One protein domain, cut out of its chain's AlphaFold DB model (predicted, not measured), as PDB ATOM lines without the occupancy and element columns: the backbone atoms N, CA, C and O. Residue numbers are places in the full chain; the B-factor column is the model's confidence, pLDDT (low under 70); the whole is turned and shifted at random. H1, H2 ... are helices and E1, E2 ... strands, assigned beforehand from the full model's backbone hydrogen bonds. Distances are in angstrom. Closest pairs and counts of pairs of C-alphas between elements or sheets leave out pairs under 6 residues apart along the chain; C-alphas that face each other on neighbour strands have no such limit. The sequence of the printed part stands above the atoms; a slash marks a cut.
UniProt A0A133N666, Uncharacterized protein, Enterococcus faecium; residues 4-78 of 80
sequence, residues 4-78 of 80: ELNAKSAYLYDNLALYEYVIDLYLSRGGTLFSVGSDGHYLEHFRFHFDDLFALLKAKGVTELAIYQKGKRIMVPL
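Overview. This is residues 4 to 78 of the 80 residues of an uncharacterized protein of Enterococcus faecium (UniProt A0A133N666). Two short parallel strands, E1 and E2, lie in the middle, with H3 over them, H2 beside E1, and the hairpin E3 and E4 beside E2 on the side away from E1. H1 and H2 form the crossover from E1 to E2, and a long loop, residues 38 to 49, leads to H3. The 75 printed residues hold three named helices and four named strands, in the order E1 H1 H2 E2 H3 E3 E4, a mixed class. The whole is compact but flat, with a radius of gyration of the C-alphas of 12.4 A and spans of 34 by 32 by 17 A.

Along the chain. E1, residues 4 to 6, begins at C-alpha 4 (-38.808, 34.354, -34.076). H1 is residues 7 to 12, H2 residues 16 to 27, 16.7 A long, and E2 residues 34 to 37. H3, residues 50 to 59, is 14.1 A long and begins at C-alpha 50 (-35.149, 36.935, -22.803). E3, residues 64 to 69, measures 15.6 A; E4, residues 72 to 77, measures 16.5 A and ends at C-alpha 77 (-25.924, 27.682, -27.527).

Arrangement. E1 and E2 are parallel neighbours at 29 degrees, with N 5 and O 35 at 2.8 A. With H1 and H2 they make a strand-helix-strand unit, two parallel strands joined through helices, with a right-handed crossover. H1 and H2 touch only at the corner, C-alphas of Ala 10 and Leu 16 closest at 4.3 A. H3 is close to H2 but not clearly touching, C-alphas of Glu 20 and Leu 56 closest at 7.9 A. The closest C-alphas of E2 and E3 are those of Phe 34 and Leu 65, 5.3 A. E3 and E4 form an antiparallel hairpin, with N 67 and O 74 at 2.9 A. E2 and E4 are apart. In H1, H2 and H3 every O i to N i+4 pair is within hydrogen-bond range.

Size, cuts and confidence. The C-alphas farthest apart, of Arg 29 and Leu 43, stand 36.0 A from each other. The printed part has no cut; the link from E2 to H3 is long. No printed residue is under 70 in pLDDT.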
ATOM      1  N   GLU A   4     -39.121  33.324 -35.063       98.12
ATOM      2  CA  GLU A   4     -38.808  34.354 -34.076       98.12
ATOM      3  C   GLU A   4     -39.764  34.287 -32.881       98.12
ATOM      4  O   GLU A   4     -40.981  34.389 -33.036       98.12
ATOM      5  N   LEU A   5     -39.198  34.196 -31.676       98.12
ATOM      6  CA  LEU A   5     -39.891  34.493 -30.430       98.12
ATOM      7  C   LEU A   5     -39.720  35.987 -30.142       98.12
ATOM      8  O   LEU A   5     -38.626  36.452 -29.808       98.12
ATOM      9  N   ASN A   6     -40.812  36.732 -30.292       98.12
ATOM     10  CA  ASN A   6     -40.853  38.170 -30.065       98.12
ATOM     11  C   ASN A   6     -41.366  38.449 -28.644       98.12
ATOM     12  O   ASN A   6     -42.526  38.175 -28.331       98.12
ATOM     13  N   ALA A   7     -40.506  38.991 -27.779       97.75
ATOM     14  CA  ALA A   7     -40.823  39.175 -26.363       97.75
ATOM     15  C   ALA A   7     -41.917  40.219 -26.117       97.75
ATOM     16  O   ALA A   7     -42.755  40.040 -25.236       97.75
ATOM     17  N   LYS A   8     -41.959  41.292 -26.913       96.44
ATOM     18  CA  LYS A   8     -43.026  42.294 -26.834       96.44
ATOM     19  C   LYS A   8     -44.389  41.658 -27.104       96.44
ATOM     20  O   LYS A   8     -45.313  41.850 -26.322       96.44
ATOM     21  N   SER A   9     -44.493  40.863 -28.167       97.62
ATOM     22  CA  SER A   9     -45.717  40.128 -28.490       97.62
ATOM     23  C   SER A   9     -46.096  39.130 -27.393       97.62
ATOM     24  O   SER A   9     -47.248  39.100 -26.966       97.62
ATOM     25  N   ALA A  10     -45.129  38.347 -26.908       97.88
ATOM     26  CA  ALA A  10     -45.373  37.328 -25.892       97.88
ATOM     27  C   ALA A  10     -45.861  37.922 -24.559       97.88
ATOM     28  O   ALA A  10     -46.830  37.411 -24.005       97.88
ATOM     29  N   TYR A  11     -45.230  38.999 -24.073       96.94
ATOM     30  CA  TYR A  11     -45.435  39.494 -22.702       96.94
ATOM     31  C   TYR A  11     -46.200  40.816 -22.598       96.94
ATOM     32  O   TYR A  11     -46.967  40.982 -21.658       96.94
ATOM     33  N   LEU A  12     -46.037  41.763 -23.533       95.00
ATOM     34  CA  LEU A  12     -46.807  43.021 -23.485       95.00
ATOM     35  C   LEU A  12     -48.187  42.888 -24.130       95.00
ATOM     36  O   LEU A  12     -49.091  43.647 -23.788       95.00
ATOM     37  N   TYR A  13     -48.344  41.948 -25.064       96.50
ATOM     38  CA  TYR A  13     -49.609  41.688 -25.758       96.50
ATOM     39  C   TYR A  13     -50.242  40.346 -25.377       96.50
ATOM     40  O   TYR A  13     -51.183  39.924 -26.041       96.50
ATOM     41  N   ASP A  14     -49.737  39.701 -24.320       97.00
ATOM     42  CA  ASP A  14     -50.309  38.494 -23.709       97.00
ATOM     43  C   ASP A  14     -50.481  37.301 -24.674       97.00
ATOM     44  O   ASP A  14     -51.409  36.501 -24.574       97.00
ATOM     45  N   ASN A  15     -49.565  37.160 -25.641       98.25
ATOM     46  CA  ASN A  15     -49.608  36.077 -26.629       98.25
ATOM     47  C   ASN A  15     -48.723  34.875 -26.267       98.25
ATOM     48  O   ASN A  15     -48.465  34.036 -27.131       98.25
ATOM     49  N   LEU A  16     -48.227  34.758 -25.030       98.31
ATOM     50  CA  LEU A  16     -47.298  33.684 -24.646       98.31
ATOM     51  C   LEU A  16     -47.853  32.283 -24.961       98.31
ATOM     52  O   LEU A  16     -47.152  31.472 -25.564       98.31
ATOM     53  N   ALA A  17     -49.132  32.030 -24.672       98.12
ATOM     54  CA  ALA A  17     -49.785  30.752 -24.975       98.12
ATOM     55  C   ALA A  17     -49.783  30.412 -26.481       98.12
ATOM     56  O   ALA A  17     -49.685  29.244 -26.865       98.12
ATOM     57  N   LEU A  18     -49.843  31.425 -27.357       98.25
ATOM     58  CA  LEU A  18     -49.730  31.222 -28.801       98.25
ATOM     59  C   LEU A  18     -48.312  30.787 -29.183       98.25
ATOM     60  O   LEU A  18     -48.158  29.894 -30.016       98.25
ATOM     61  N   TYR A  19     -47.281  31.373 -28.568       98.38
ATOM     62  CA  TYR A  19     -45.900  30.937 -28.785       98.38
ATOM     63  C   TYR A  19     -45.692  29.493 -28.336       98.38
ATOM     64  O   TYR A  19     -45.116  28.721 -29.096       98.38
ATOM     65  N   GLU A  20     -46.200  29.095 -27.167       98.31
ATOM     66  CA  GLU A  20     -46.098  27.708 -26.693       98.31
ATOM     67  C   GLU A  20     -46.688  26.713 -27.700       98.31
ATOM     68  O   GLU A  20     -46.020  25.746 -28.077       98.31
ATOM     69  N   TYR A  21     -47.895  26.997 -28.197       98.44
ATOM     70  CA  TYR A  21     -48.558  26.185 -29.216       98.44
ATOM     71  C   TYR A  21     -47.774  26.142 -30.537       98.44
ATOM     72  O   TYR A  21     -47.584  25.075 -31.127       98.44
ATOM     73  N   VAL A  22     -47.306  27.297 -31.022       98.12
ATOM     74  CA  VAL A  22     -46.599  27.379 -32.308       98.12
ATOM     75  C   VAL A  22     -45.222  26.725 -32.233       98.12
ATOM     76  O   VAL A  22     -44.814  26.119 -33.221       98.12
ATOM     77  N   ILE A  23     -44.522  26.781 -31.094       98.38
ATOM     78  CA  ILE A  23     -43.252  26.064 -30.907       98.38
ATOM     79  C   ILE A  23     -43.478  24.560 -31.085       98.38
ATOM     80  O   ILE A  23     -42.771  23.940 -31.879       98.38
ATOM     81  N   ASP A  24     -44.493  23.992 -30.428       98.25
ATOM     82  CA  ASP A  24     -44.811  22.565 -30.551       98.25
ATOM     83  C   ASP A  24     -45.152  22.186 -31.995       98.25
ATOM     84  O   ASP A  24     -44.616  21.214 -32.534       98.25
ATOM     85  N   LEU A  25     -45.989  22.987 -32.661       98.50
ATOM     86  CA  LEU A  25     -46.355  22.769 -34.060       98.50
ATOM     87  C   LEU A  25     -45.149  22.895 -35.005       98.50
ATOM     88  O   LEU A  25     -45.015  22.120 -35.951       98.50
ATOM     89  N   TYR A  26     -44.275  23.875 -34.779       98.44
ATOM     90  CA  TYR A  26     -43.090  24.096 -35.602       98.44
ATOM     91  C   TYR A  26     -42.114  22.922 -35.472       98.44
ATOM     92  O   TYR A  26     -41.689  22.366 -36.490       98.44
ATOM     93  N   LEU A  27     -41.840  22.479 -34.240       98.06
ATOM     94  CA  LEU A  27     -41.025  21.296 -33.957       98.06
ATOM     95  C   LEU A  27     -41.638  20.034 -34.580       98.06
ATOM     96  O   LEU A  27     -40.937  19.280 -35.257       98.06
ATOM     97  N   SER A  28     -42.958  19.835 -34.458       98.00
ATOM     98  CA  SER A  28     -43.646  18.658 -35.014       98.00
ATOM     99  C   SER A  28     -43.596  18.581 -36.545       98.00
ATOM    100  O   SER A  28     -43.968  17.562 -37.127       98.00
ATOM    101  N   ARG A  29     -43.214  19.668 -37.224       97.62
ATOM    102  CA  ARG A  29     -43.072  19.747 -38.687       97.62
ATOM    103  C   ARG A  29     -41.609  19.807 -39.133       97.62
ATOM    104  O   ARG A  29     -41.343  20.135 -40.287       97.62
ATOM    105  N   GLY A  30     -40.671  19.475 -38.244       97.44
ATOM    106  CA  GLY A  30     -39.235  19.450 -38.535       97.44
ATOM    107  C   GLY A  30     -38.562  20.823 -38.477       97.44
ATOM    108  O   GLY A  30     -37.430  20.976 -38.941       97.44
ATOM    109  N   GLY A  31     -39.243  21.831 -37.931       97.56
ATOM    110  CA  GLY A  31     -38.648  23.120 -37.615       97.56
ATOM    111  C   GLY A  31     -37.577  22.980 -36.536       97.56
ATOM    112  O   GLY A  31     -37.757  22.257 -35.564       97.56
ATOM    113  N   THR A  32     -36.443  23.651 -36.718       96.19
ATOM    114  CA  THR A  32     -35.273  23.519 -35.825       96.19
ATOM    115  C   THR A  32     -34.582  24.843 -35.521       96.19
ATOM    116  O   THR A  32     -33.715  24.903 -34.657       96.19
ATOM    117  N   LEU A  33     -34.933  25.916 -36.233       98.19
ATOM    118  CA  LEU A  33     -34.235  27.192 -36.142       98.19
ATOM    119  C   LEU A  33     -35.093  28.194 -35.378       98.19
ATOM    120  O   LEU A  33     -36.182  28.532 -35.837       98.19
ATOM    121  N   PHE A  34     -34.568  28.712 -34.272       98.44
ATOM    122  CA  PHE A  34     -35.230  29.719 -33.445       98.44
ATOM    123  C   PHE A  34     -34.374  30.978 -33.333       98.44
ATOM    124  O   PHE A  34     -33.150  30.889 -33.249       98.44
ATOM    125  N   SER A  35     -35.008  32.144 -33.313       98.06
ATOM    126  CA  SER A  35     -34.384  33.424 -32.965       98.06
ATOM    127  C   SER A  35     -35.202  34.112 -31.875       98.06
ATOM    128  O   SER A  35     -36.393  33.847 -31.737       98.06
ATOM    129  N   VAL A  36     -34.575  34.987 -31.088       97.94
ATOM    130  CA  VAL A  36     -35.245  35.736 -30.013       97.94
ATOM    131  C   VAL A  36     -35.007  37.227 -30.226       97.94
ATOM    132  O   VAL A  36     -33.866  37.650 -30.426       97.94
ATOM    133  N   GLY A  37     -36.080  38.014 -30.185       97.44
ATOM    134  CA  GLY A  37     -36.057  39.462 -30.386       97.44
ATOM    135  C   GLY A  37     -36.970  40.165 -29.389       97.44
ATOM    136  O   GLY A  37     -38.056  39.676 -29.092       97.44
ATOM    137  N   SER A  38     -36.550  41.312 -28.844       96.88
ATOM    138  CA  SER A  38     -37.416  42.068 -27.929       96.88
ATOM    139  C   SER A  38     -38.397  42.985 -28.649       96.88
ATOM    140  O   SER A  38     -39.401  43.357 -28.055       96.88
ATOM    141  N   ASP A  39     -38.095  43.374 -29.894       95.62
ATOM    142  CA  ASP A  39     -38.811  44.434 -30.623       95.62
ATOM    143  C   ASP A  39     -38.933  45.738 -29.799       95.62
ATOM    144  O   ASP A  39     -39.928  46.477 -29.792       95.62
ATOM    145  N   GLY A  40     -37.882  45.993 -29.017       91.25
ATOM    146  CA  GLY A  40     -37.796  47.118 -28.107       91.25
ATOM    147  C   GLY A  40     -37.568  48.432 -28.843       91.25
ATOM    148  O   GLY A  40     -36.591  48.585 -29.567       91.25
ATOM    149  N   HIS A  41     -38.452  49.398 -28.599       93.75
ATOM    150  CA  HIS A  41     -38.314  50.784 -29.059       93.75
ATOM    151  C   HIS A  41     -37.840  51.729 -27.932       93.75
ATOM    152  O   HIS A  41     -37.589  52.905 -28.177       93.75
ATOM    153  N   TYR A  42     -37.695  51.198 -26.710       93.81
ATOM    154  CA  TYR A  42     -37.217  51.884 -25.505       93.81
ATOM    155  C   TYR A  42     -36.089  51.075 -24.862       93.81
ATOM    156  O   TYR A  42     -36.014  49.858 -25.050       93.81
ATOM    157  N   LEU A  43     -35.227  51.735 -24.082       93.38
ATOM    158  CA  LEU A  43     -34.090  51.077 -23.429       93.38
ATOM    159  C   LEU A  43     -34.544  50.005 -22.434       93.38
ATOM    160  O   LEU A  43     -33.918  48.950 -22.363       93.38
ATOM    161  N   GLU A  44     -35.656  50.227 -21.727       92.25
ATOM    162  CA  GLU A  44     -36.211  49.232 -20.798       92.25
ATOM    163  C   GLU A  44     -36.622  47.926 -21.495       92.25
ATOM    164  O   GLU A  44     -36.703  46.881 -20.857       92.25
ATOM    165  N   HIS A  45     -36.849  47.955 -22.813       93.62
ATOM    166  CA  HIS A  45     -37.171  46.764 -23.599       93.62
ATOM    167  C   HIS A  45     -35.920  46.034 -24.124       93.62
ATOM    168  O   HIS A  45     -36.031  45.073 -24.895       93.62
ATOM    169  N   PHE A  46     -34.712  46.466 -23.752       94.06
ATOM    170  CA  PHE A  46     -33.493  45.742 -24.093       94.06
ATOM    171  C   PHE A  46     -33.488  44.372 -23.404       94.06
ATOM    172  O   PHE A  46     -33.508  44.283 -22.181       94.06
ATOM    173  N   ARG A  47     -33.458  43.295 -24.206       93.88
ATOM    174  CA  ARG A  47     -33.532  41.898 -23.733       93.88
ATOM    175  C   ARG A  47     -34.744  41.596 -22.835       93.88
ATOM    176  O   ARG A  47     -34.679  40.702 -21.994       93.88
ATOM    177  N   PHE A  48     -35.847  42.317 -23.034       95.88
ATOM    178  CA  PHE A  48     -37.094  42.141 -22.287       95.88
ATOM    179  C   PHE A  48     -37.525  40.666 -22.260       95.88
ATOM    180  O   PHE A  48     -37.705  40.083 -23.325       95.88
ATOM    181  N   HIS A  49     -37.632  40.063 -21.070       97.06
ATOM    182  CA  HIS A  49     -37.994  38.648 -20.853       97.06
ATOM    183  C   HIS A  49     -37.210  37.612 -21.683       97.06
ATOM    184  O   HIS A  49     -37.718  36.538 -22.010       97.06
ATOM    185  N   PHE A  50     -35.957  37.899 -22.047       97.31
ATOM    186  CA  PHE A  50     -35.149  36.935 -22.803       97.31
ATOM    187  C   PHE A  50     -34.928  35.640 -22.022       97.31
ATOM    188  O   PHE A  50     -35.050  34.567 -22.602       97.31
ATOM    189  N   ASP A  51     -34.657  35.740 -20.723       97.06
ATOM    190  CA  ASP A  51     -34.362  34.575 -19.890       97.06
ATOM    191  C   ASP A  51     -35.576  33.633 -19.794       97.06
ATOM    192  O   ASP A  51     -35.420  32.415 -19.897       97.06
ATOM    193  N   ASP A  52     -36.792  34.184 -19.744       97.44
ATOM    194  CA  ASP A  52     -38.031  33.401 -19.764       97.44
ATOM    195  C   ASP A  52     -38.250  32.706 -21.119       97.44
ATOM    196  O   ASP A  52     -38.591  31.524 -21.176       97.44
ATOM    197  N   LEU A  53     -37.993  33.400 -22.236       97.81
ATOM    198  CA  LEU A  53     -38.065  32.788 -23.571       97.81
ATOM    199  C   LEU A  53     -36.996  31.705 -23.764       97.81
ATOM    200  O   LEU A  53     -37.261  30.685 -24.402       97.81
ATOM    201  N   PHE A  54     -35.799  31.888 -23.204       98.00
ATOM    202  CA  PHE A  54     -34.761  30.861 -23.217       98.00
ATOM    203  C   PHE A  54     -35.177  29.648 -22.389       98.00
ATOM    204  O   PHE A  54     -34.993  28.520 -22.846       98.00
ATOM    205  N   ALA A  55     -35.766  29.858 -21.210       97.50
ATOM    206  CA  ALA A  55     -36.296  28.782 -20.380       97.50
ATOM    207  C   ALA A  55     -37.409  28.006 -21.101       97.50
ATOM    208  O   ALA A  55     -37.376  26.774 -21.112       97.50
ATOM    209  N   LEU A  56     -38.327  28.703 -21.781       97.81
ATOM    210  CA  LEU A  56     -39.366  28.084 -22.606       97.81
ATOM    211  C   LEU A  56     -38.760  27.215 -23.717       97.81
ATOM    212  O   LEU A  56     -39.125  26.050 -23.861       97.81
ATOM    213  N   LEU A  57     -37.798  27.743 -24.477       98.12
ATOM    214  CA  LEU A  57     -37.126  26.989 -25.538       98.12
ATOM    215  C   LEU A  57     -36.382  25.759 -24.990       98.12
ATOM    216  O   LEU A  57     -36.523  24.668 -25.549       98.12
ATOM    217  N   LYS A  58     -35.663  25.898 -23.867       97.44
ATOM    218  CA  LYS A  58     -35.000  24.773 -23.183       97.44
ATOM    219  C   LYS A  58     -36.008  23.700 -22.765       97.44
ATOM    220  O   LYS A  58     -35.768  22.518 -23.002       97.44
ATOM    221  N   ALA A  59     -37.151  24.094 -22.198       97.69
ATOM    222  CA  ALA A  59     -38.212  23.169 -21.794       97.69
ATOM    223  C   ALA A  59     -38.812  22.396 -22.984       97.69
ATOM    224  O   ALA A  59     -39.279  21.271 -22.821       97.69
ATOM    225  N   LYS A  60     -38.755  22.972 -24.191       97.25
ATOM    226  CA  LYS A  60     -39.177  22.348 -25.454       97.25
ATOM    227  C   LYS A  60     -38.059  21.552 -26.149       97.25
ATOM    228  O   LYS A  60     -38.243  21.091 -27.272       97.25
ATOM    229  N   GLY A  61     -36.906  21.376 -25.498       96.88
ATOM    230  CA  GLY A  61     -35.778  20.597 -26.017       96.88
ATOM    231  C   GLY A  61     -34.918  21.324 -27.056       96.88
ATOM    232  O   GLY A  61     -34.088  20.696 -27.710       96.88
ATOM    233  N   VAL A  62     -35.094  22.636 -27.220       97.38
ATOM    234  CA  VAL A  62     -34.235  23.458 -28.079       97.38
ATOM    235  C   VAL A  62     -32.928  23.738 -27.340       97.38
ATOM    236  O   VAL A  62     -32.935  24.018 -26.143       97.38
ATOM    237  N   THR A  63     -31.798  23.671 -28.048       97.44
ATOM    238  CA  THR A  63     -30.453  23.828 -27.460       97.44
ATOM    239  C   THR A  63     -29.665  25.005 -28.024       97.44
ATOM    240  O   THR A  63     -28.699  25.446 -27.404       97.44
ATOM    241  N   GLU A  64     -30.054  25.523 -29.189       98.00
ATOM    242  CA  GLU A  64     -29.320  26.561 -29.913       98.00
ATOM    243  C   GLU A  64     -30.260  27.632 -30.479       98.00
ATOM    244  O   GLU A  64     -31.408  27.361 -30.834       98.00
ATOM    245  N   LEU A  65     -29.738  28.849 -30.616       98.06
ATOM    246  CA  LEU A  65     -30.366  29.963 -31.314       98.06
ATOM    247  C   LEU A  65     -29.648  30.241 -32.631       98.06
ATOM    248  O   LEU A  65     -28.420  30.238 -32.712       98.06
ATOM    249  N   ALA A  66     -30.429  30.551 -33.658       97.94
ATOM    250  CA  ALA A  66     -29.942  31.128 -34.894       97.94
ATOM    251  C   ALA A  66     -29.791  32.646 -34.722       97.94
ATOM    252  O   ALA A  66     -30.777  33.370 -34.579       97.94
ATOM    253  N   ILE A  67     -28.554  33.136 -34.795       97.06
ATOM    254  CA  ILE A  67     -28.248  34.564 -34.913       97.06
ATOM    255  C   ILE A  67     -27.757  34.881 -36.324       97.06
ATOM    256  O   ILE A  67     -27.259  34.012 -37.044       97.06
ATOM    257  N   TYR A  68     -27.870  36.145 -36.718       96.38
ATOM    258  CA  TYR A  68     -27.472  36.599 -38.044       96.38
ATOM    259  C   TYR A  68     -26.473  37.744 -37.922       96.38
ATOM    260  O   TYR A  68     -26.788  38.807 -37.393       96.38
ATOM    261  N   GLN A  69     -25.261  37.536 -38.432       95.94
ATOM    262  CA  GLN A  69     -24.217  38.559 -38.479       95.94
ATOM    263  C   GLN A  69     -23.789  38.760 -39.929       95.94
ATOM    264  O   GLN A  69     -23.378  37.813 -40.598       95.94
ATOM    265  N   LYS A  70     -23.904  39.994 -40.437       96.25
ATOM    266  CA  LYS A  70     -23.581  40.337 -41.839       96.25
ATOM    267  C   LYS A  70     -24.268  39.399 -42.851       96.25
ATOM    268  O   LYS A  70     -23.644  38.924 -43.796       96.25
ATOM    269  N   GLY A  71     -25.539  39.070 -42.602       93.62
ATOM    270  CA  GLY A  71     -26.341  38.170 -43.442       93.62
ATOM    271  C   GLY A  71     -26.000  36.678 -43.327       93.62
ATOM    272  O   GLY A  71     -26.674  35.856 -43.943       93.62
ATOM    273  N   LYS A  72     -24.995  36.293 -42.532       96.50
ATOM    274  CA  LYS A  72     -24.637  34.890 -42.294       96.50
ATOM    275  C   LYS A  72     -25.302  34.375 -41.023       96.50
ATOM    276  O   LYS A  72     -25.201  35.011 -39.974       96.50
ATOM    277  N   ARG A  73     -25.949  33.210 -41.121       97.06
ATOM    278  CA  ARG A  73     -26.506  32.486 -39.972       97.06
ATOM    279  C   ARG A  73     -25.376  31.838 -39.173       97.06
ATOM    280  O   ARG A  73     -24.551  31.132 -39.749       97.06
ATOM    281  N   ILE A  74     -25.396  32.031 -37.862       97.81
ATOM    282  CA  ILE A  74     -24.512  31.393 -36.886       97.81
ATOM    283  C   ILE A  74     -25.414  30.746 -35.834       97.81
ATOM    284  O   ILE A  74     -26.375  31.374 -35.393       97.81
ATOM    285  N   MET A  75     -25.132  29.497 -35.467       97.94
ATOM    286  CA  MET A  75     -25.812  28.838 -34.352       97.94
ATOM    287  C   MET A  75     -25.012  29.094 -33.078       97.94
ATOM    288  O   MET A  75     -23.784  28.978 -33.091       97.94
ATOM    289  N   VAL A  76     -25.691  29.494 -32.010       97.62
ATOM    290  CA  VAL A  76     -25.089  29.699 -30.689       97.62
ATOM    291  C   VAL A  76     -25.865  28.897 -29.650       97.62
ATOM    292  O   VAL A  76     -27.088  28.813 -29.773       97.62
ATOM    293  N   PRO A  77     -25.214  28.335 -28.621       97.69
ATOM    294  CA  PRO A  77     -25.924  27.682 -27.527       97.69
ATOM    295  C   PRO A  77     -26.928  28.637 -26.876       97.69
ATOM    296  O   PRO A  77     -26.657  29.836 -26.753       97.69
ATOM    297  N   LEU A  78     -28.074  28.112 -26.439       95.12
ATOM    298  CA  LEU A  78     -28.988  28.881 -25.597       95.12
ATOM    299  C   LEU A  78     -28.238  29.356 -24.341       95.12
ATOM    300  O   LEU A  78     -27.590  28.532 -23.687       95.12
TER     301      LEU A  78